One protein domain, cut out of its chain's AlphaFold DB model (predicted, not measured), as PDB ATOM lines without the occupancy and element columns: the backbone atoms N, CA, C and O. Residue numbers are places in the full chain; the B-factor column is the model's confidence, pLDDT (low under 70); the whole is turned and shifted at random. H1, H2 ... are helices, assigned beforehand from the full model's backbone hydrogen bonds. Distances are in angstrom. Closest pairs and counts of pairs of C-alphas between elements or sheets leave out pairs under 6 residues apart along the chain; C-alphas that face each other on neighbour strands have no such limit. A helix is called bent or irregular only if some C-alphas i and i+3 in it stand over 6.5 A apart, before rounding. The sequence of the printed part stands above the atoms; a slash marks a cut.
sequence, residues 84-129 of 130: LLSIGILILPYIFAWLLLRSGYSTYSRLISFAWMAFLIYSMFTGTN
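Overview. This is residues 84 to 129 of the 130 residues of the protein "DUF4236 domain-containing protein" of Pseudoalteromonas sp. SG44-4 (UniProt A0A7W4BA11). Two long helices, H1 and then H2, make an open, flat V, with the turn of residues 102 to 106 at its point. The arms hardly meet beyond that corner, and most of both helices stands free. The printed part has 46 residues, with two named helices and no named strand, and its class is all helix. It is only just loose, close to extended, with a radius of gyration of the C-alphas of 13.7 A and spans of 40 by 33 by 8 A.

Along the chain. H1, residues 84 to 101, begins with C-alpha 84 at (201.822, 239.834, 236.234) and is 25.5 A long from first to last C-alpha. It has a kink of 34 degrees near residue 91 and is only just irregular: C-alphas 90 and 93 are 6.7 A apart. H2, residues 107 to 127, is 30.5 A long and ends with C-alpha 127 at (216.760, 214.918, 247.568).

Arrangement. H1 and H2 are close but not clearly touching; their closest C-alphas, those of Leu 100 and Arg 110, are 6.7 A apart. They run opposite ways at a steep tilt of 43 degrees. In H2 every O i to N i+4 pair is within hydrogen-bond range; in H1, 12 of 14 are.

Size, cuts and confidence. The two C-alphas farthest apart, those of Gly 104 and Asn 129, are 40.9 A apart. The printed part has no cut, and the link from H1 to H2 is tight. The mean pLDDT of the printed part is 76.1; residues 99 to 110, 113 and 127 to 129 are under 70.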
ATOM      1  N   LEU A  84     202.867 240.803 236.572       87.12
ATOM      2  CA  LEU A  84     201.822 239.834 236.234       87.12
ATOM      3  C   LEU A  84     202.082 238.409 236.777       87.12
ATOM      4  O   LEU A  84     201.166 237.771 237.286       87.12
ATOM      5  N   LEU A  85     203.325 237.918 236.706       85.88
ATOM      6  CA  LEU A  85     203.726 236.612 237.246       85.88
ATOM      7  C   LEU A  85     203.738 236.633 238.783       85.88
ATOM      8  O   LEU A  85     203.267 235.692 239.417       85.88
ATOM      9  N   SER A  86     204.205 237.737 239.373       87.69
ATOM     10  CA  SER A  86     204.202 237.954 240.827       87.69
ATOM     11  C   SER A  86     202.779 237.993 241.397       87.69
ATOM     12  O   SER A  86     202.499 237.352 242.409       87.69
ATOM     13  N   ILE A  87     201.857 238.682 240.709       93.38
ATOM     14  CA  ILE A  87     200.427 238.705 241.051       93.38
ATOM     15  C   ILE A  87     199.819 237.299 240.964       93.38
ATOM     16  O   ILE A  87     199.069 236.905 241.855       93.38
ATOM     17  N   GLY A  88     200.191 236.517 239.944       90.94
ATOM     18  CA  GLY A  88     199.762 235.128 239.795       90.94
ATOM     19  C   GLY A  88     200.188 234.258 240.978       90.94
ATOM     20  O   GLY A  88     199.340 233.600 241.575       90.94
ATOM     21  N   ILE A  89     201.468 234.309 241.364       89.81
ATOM     22  CA  ILE A  89     202.014 233.548 242.503       89.81
ATOM     23  C   ILE A  89     201.296 233.875 243.824       89.81
ATOM     24  O   ILE A  89     201.038 232.965 244.607       89.81
ATOM     25  N   LEU A  90     200.948 235.143 244.068       92.31
ATOM     26  CA  LEU A  90     200.264 235.563 245.300       92.31
ATOM     27  C   LEU A  90     198.780 235.177 245.330       92.31
ATOM     28  O   LEU A  90     198.258 234.787 246.374       92.31
ATOM     29  N   ILE A  91     198.090 235.295 244.195       88.31
ATOM     30  CA  ILE A  91     196.634 235.125 244.117       88.31
ATOM     31  C   ILE A  91     196.241 233.647 243.955       88.31
ATOM     32  O   ILE A  91     195.230 233.216 244.514       88.31
ATOM     33  N   LEU A  92     197.044 232.847 243.244       86.88
ATOM     34  CA  LEU A  92     196.777 231.427 242.989       86.88
ATOM     35  C   LEU A  92     196.524 230.585 244.262       86.88
ATOM     36  O   LEU A  92     195.510 229.886 244.274       86.88
ATOM     37  N   PRO A  93     197.341 230.635 245.340       82.50
ATOM     38  CA  PRO A  93     197.079 229.847 246.548       82.50
ATOM     39  C   PRO A  93     195.802 230.286 247.275       82.50
ATOM     40  O   PRO A  93     195.115 229.444 247.847       82.50
ATOM     41  N   TYR A  94     195.436 231.570 247.207       83.06
ATOM     42  CA  TYR A  94     194.197 232.084 247.799       83.06
ATOM     43  C   TYR A  94     192.958 231.616 247.024       83.06
ATOM     44  O   TYR A  94     191.991 231.152 247.630       83.06
ATOM     45  N   ILE A  95     193.003 231.660 245.685       79.12
ATOM     46  CA  ILE A  95     191.955 231.078 244.830       79.12
ATOM     47  C   ILE A  95     191.860 229.568 245.063       79.12
ATOM     48  O   ILE A  95     190.754 229.043 245.159       79.12
ATOM     49  N   PHE A  96     192.989 228.866 245.187       73.31
ATOM     50  CA  PHE A  96     193.008 227.423 245.412       73.31
ATOM     51  C   PHE A  96     192.437 227.055 246.787       73.31
ATOM     52  O   PHE A  96     191.568 226.193 246.862       73.31
ATOM     53  N   ALA A  97     192.823 227.753 247.859       71.31
ATOM     54  CA  ALA A  97     192.240 227.570 249.190       71.31
ATOM     55  C   ALA A  97     190.726 227.844 249.191       71.31
ATOM     56  O   ALA A  97     189.956 227.049 249.726       71.31
ATOM     57  N   TRP A  98     190.281 228.916 248.527       72.56
ATOM     58  CA  TRP A  98     188.858 229.230 248.383       72.56
ATOM     59  C   TRP A  98     188.104 228.171 247.563       72.56
ATOM     60  O   TRP A  98     187.021 227.747 247.959       72.56
ATOM     61  N   LEU A  99     188.688 227.664 246.473       68.19
ATOM     62  CA  LEU A  99     188.120 226.596 245.641       68.19
ATOM     63  C   LEU A  99     188.070 225.243 246.377       68.19
ATOM     64  O   LEU A  99     187.110 224.489 246.206       68.19
ATOM     65  N   LEU A 100     189.063 224.948 247.221       62.44
ATOM     66  CA  LEU A 100     189.114 223.741 248.053       62.44
ATOM     67  C   LEU A 100     188.278 223.847 249.336       62.44
ATOM     68  O   LEU A 100     187.959 222.811 249.918       62.44
ATOM     69  N   LEU A 101     187.846 225.039 249.752       63.53
ATOM     70  CA  LEU A 101     186.808 225.203 250.780       63.53
ATOM     71  C   LEU A 101     185.399 225.366 250.198       63.53
ATOM     72  O   LEU A 101     184.432 225.071 250.897       63.53
ATOM     73  N   ARG A 102     185.254 225.751 248.923       60.25
ATOM     74  CA  ARG A 102     183.947 225.888 248.260       60.25
ATOM     75  C   ARG A 102     183.165 224.576 248.373       60.25
ATOM     76  O   ARG A 102     183.615 223.528 247.902       60.25
ATOM     77  N   SER A 103     182.020 224.615 249.045       52.69
ATOM     78  CA  SER A 103     181.202 223.441 249.357       52.69
ATOM     79  C   SER A 103     180.639 222.820 248.074       52.69
ATOM     80  O   SER A 103     179.924 223.476 247.321       52.69
ATOM     81  N   GLY A 104     181.001 221.561 247.790       64.44
ATOM     82  CA  GLY A 104     180.542 220.869 246.575       64.44
ATOM     83  C   GLY A 104     181.292 219.591 246.178       64.44
ATOM     84  O   GLY A 104     180.716 218.767 245.481       64.44
ATOM     85  N   TYR A 105     182.533 219.377 246.637       58.09
ATOM     86  CA  TYR A 105     183.258 218.107 246.447       58.09
ATOM     87  C   TYR A 105     183.634 217.463 247.782       58.09
ATOM     88  O   TYR A 105     183.919 218.160 248.754       58.09
ATOM     89  N   SER A 106     183.655 216.127 247.794       66.62
ATOM     90  CA  SER A 106     183.949 215.303 248.972       66.62
ATOM     91  C   SER A 106     185.322 215.615 249.578       66.62
ATOM     92  O   SER A 106     186.337 215.632 248.881       66.62
ATOM     93  N   THR A 107     185.360 215.822 250.896       60.34
ATOM     94  CA  THR A 107     186.543 216.246 251.665       60.34
ATOM     95  C   THR A 107     187.750 215.318 251.477       60.34
ATOM     96  O   THR A 107     188.894 215.774 251.488       60.34
ATOM     97  N   TYR A 108     187.507 214.028 251.232       59.56
ATOM     98  CA  TYR A 108     188.545 213.008 251.083       59.56
ATOM     99  C   TYR A 108     189.457 213.218 249.864       59.56
ATOM    100  O   TYR A 108     190.668 213.034 249.982       59.56
ATOM    101  N   SER A 109     188.936 213.660 248.710       60.94
ATOM    102  CA  SER A 109     189.780 213.886 247.519       60.94
ATOM    103  C   SER A 109     190.670 215.127 247.664       60.94
ATOM    104  O   SER A 109     191.794 215.169 247.161       60.94
ATOM    105  N   ARG A 110     190.199 216.126 248.416       68.88
ATOM    106  CA  ARG A 110     190.967 217.331 248.760       68.88
ATOM    107  C   ARG A 110     192.125 216.987 249.696       68.88
ATOM    108  O   ARG A 110     193.252 217.413 249.455       68.88
ATOM    109  N   LEU A 111     191.865 216.151 250.704       76.00
ATOM    110  CA  LEU A 111     192.880 215.684 251.649       76.00
ATOM    111  C   LEU A 111     193.961 214.828 250.968       76.00
ATOM    112  O   LEU A 111     195.145 215.046 251.214       76.00
ATOM    113  N   ILE A 112     193.578 213.920 250.058       78.25
ATOM    114  CA  ILE A 112     194.539 213.071 249.329       78.25
ATOM    115  C   ILE A 112     195.480 213.900 248.439       78.25
ATOM    116  O   ILE A 112     196.672 213.615 248.357       78.25
ATOM    117  N   SER A 113     194.962 214.978 247.840       68.94
ATOM    118  CA  SER A 113     195.742 215.881 246.985       68.94
ATOM    119  C   SER A 113     196.759 216.695 247.795       68.94
ATOM    120  O   SER A 113     197.901 216.862 247.368       68.94
ATOM    121  N   PHE A 114     196.378 217.155 248.993       78.00
ATOM    122  CA  PHE A 114     197.300 217.824 249.916       78.00
ATOM    123  C   PHE A 114     198.371 216.880 250.473       78.00
ATOM    124  O   PHE A 114     199.538 217.266 250.516       78.00
ATOM    125  N   ALA A 115     198.009 215.648 250.845       82.31
ATOM    126  CA  ALA A 115     198.969 214.653 251.324       82.31
ATOM    127  C   ALA A 115     200.030 214.324 250.256       82.31
ATOM    128  O   ALA A 115     201.224 214.282 250.559       82.31
ATOM    129  N   TRP A 116     199.614 214.176 248.993       79.62
ATOM    130  CA  TRP A 116     200.533 213.925 247.879       79.62
ATOM    131  C   TRP A 116     201.458 215.119 247.589       79.62
ATOM    132  O   TRP A 116     202.657 214.939 247.375       79.62
ATOM    133  N   MET A 117     200.941 216.351 247.647       83.19
ATOM    134  CA  MET A 117     201.763 217.562 247.504       83.19
ATOM    135  C   MET A 117     202.779 217.715 248.642       83.19
ATOM    136  O   MET A 117     203.937 218.034 248.379       83.19
ATOM    137  N   ALA A 118     202.386 217.444 249.891       84.94
ATOM    138  CA  ALA A 118     203.300 217.471 251.032       84.94
ATOM    139  C   ALA A 118     204.429 216.432 250.883       84.94
ATOM    140  O   ALA A 118     205.591 216.752 251.130       84.94
ATOM    141  N   PHE A 119     204.107 215.226 250.402       86.81
ATOM    142  CA  PHE A 119     205.094 214.186 250.103       86.81
ATOM    143  C   PHE A 119     206.084 214.607 249.002       86.81
ATOM    144  O   PHE A 119     207.288 214.415 249.165       86.81
ATOM    145  N   LEU A 120     205.618 215.231 247.913       84.25
ATOM    146  CA  LEU A 120     206.503 215.730 246.848       84.25
ATOM    147  C   LEU A 120     207.435 216.852 247.327       84.25
ATOM    148  O   LEU A 120     208.609 216.868 246.955       84.25
ATOM    149  N   ILE A 121     206.941 217.766 248.167       84.25
ATOM    150  CA  ILE A 121     207.748 218.851 248.752       84.25
ATOM    151  C   ILE A 121     208.799 218.285 249.716       84.25
ATOM    152  O   ILE A 121     209.961 218.682 249.652       84.25
ATOM    153  N   TYR A 122     208.418 217.324 250.562       88.00
ATOM    154  CA  TYR A 122     209.352 216.623 251.443       88.00
ATOM    155  C   TYR A 122     210.427 215.874 250.641       88.00
ATOM    156  O   TYR A 122     211.611 216.043 250.910       88.00
ATOM    157  N   SER A 123     210.022 215.133 249.604       84.12
ATOM    158  CA  SER A 123     210.926 214.415 248.697       84.12
ATOM    159  C   SER A 123     211.951 215.353 248.045       84.12
ATOM    160  O   SER A 123     213.153 215.099 248.128       84.12
ATOM    161  N   MET A 124     211.498 216.495 247.506       81.44
ATOM    162  CA  MET A 124     212.370 217.554 246.975       81.44
ATOM    163  C   MET A 124     213.361 218.087 248.017       81.44
ATOM    164  O   MET A 124     214.534 218.254 247.699       81.44
ATOM    165  N   PHE A 125     212.923 218.318 249.257       82.69
ATOM    166  CA  PHE A 125     213.798 218.808 250.327       82.69
ATOM    167  C   PHE A 125     214.819 217.752 250.786       82.69
ATOM    168  O   PHE A 125     215.969 218.078 251.070       82.69
ATOM    169  N   THR A 126     214.442 216.472 250.824       81.19
ATOM    170  CA  THR A 126     215.384 215.386 251.143       81.19
ATOM    171  C   THR A 126     216.375 215.115 250.009       81.19
ATOM    172  O   THR A 126     217.548 214.870 250.278       81.19
ATOM    173  N   GLY A 127     215.942 215.221 248.748       67.44
ATOM    174  CA  GLY A 127     216.760 214.918 247.568       67.44
ATOM    175  C   GLY A 127     217.889 215.913 247.280       67.44
ATOM    176  O   GLY A 127     218.761 215.604 246.479       67.44
ATOM    177  N   THR A 128     217.904 217.086 247.924       60.44
ATOM    178  CA  THR A 128     218.987 218.083 247.798       60.44
ATOM    179  C   THR A 128     220.091 217.945 248.852       60.44
ATOM    180  O   THR A 128     220.981 218.788 248.903       60.44
ATOM    181  N   ASN A 129     220.016 216.938 249.730       60.00
ATOM    182  CA  ASN A 129     220.965 216.715 250.831       60.00
ATOM    183  C   ASN A 129     221.905 215.510 250.584       60.00
ATOM    184  O   ASN A 129     222.401 214.902 251.534       60.00
TER     185      ASN A 129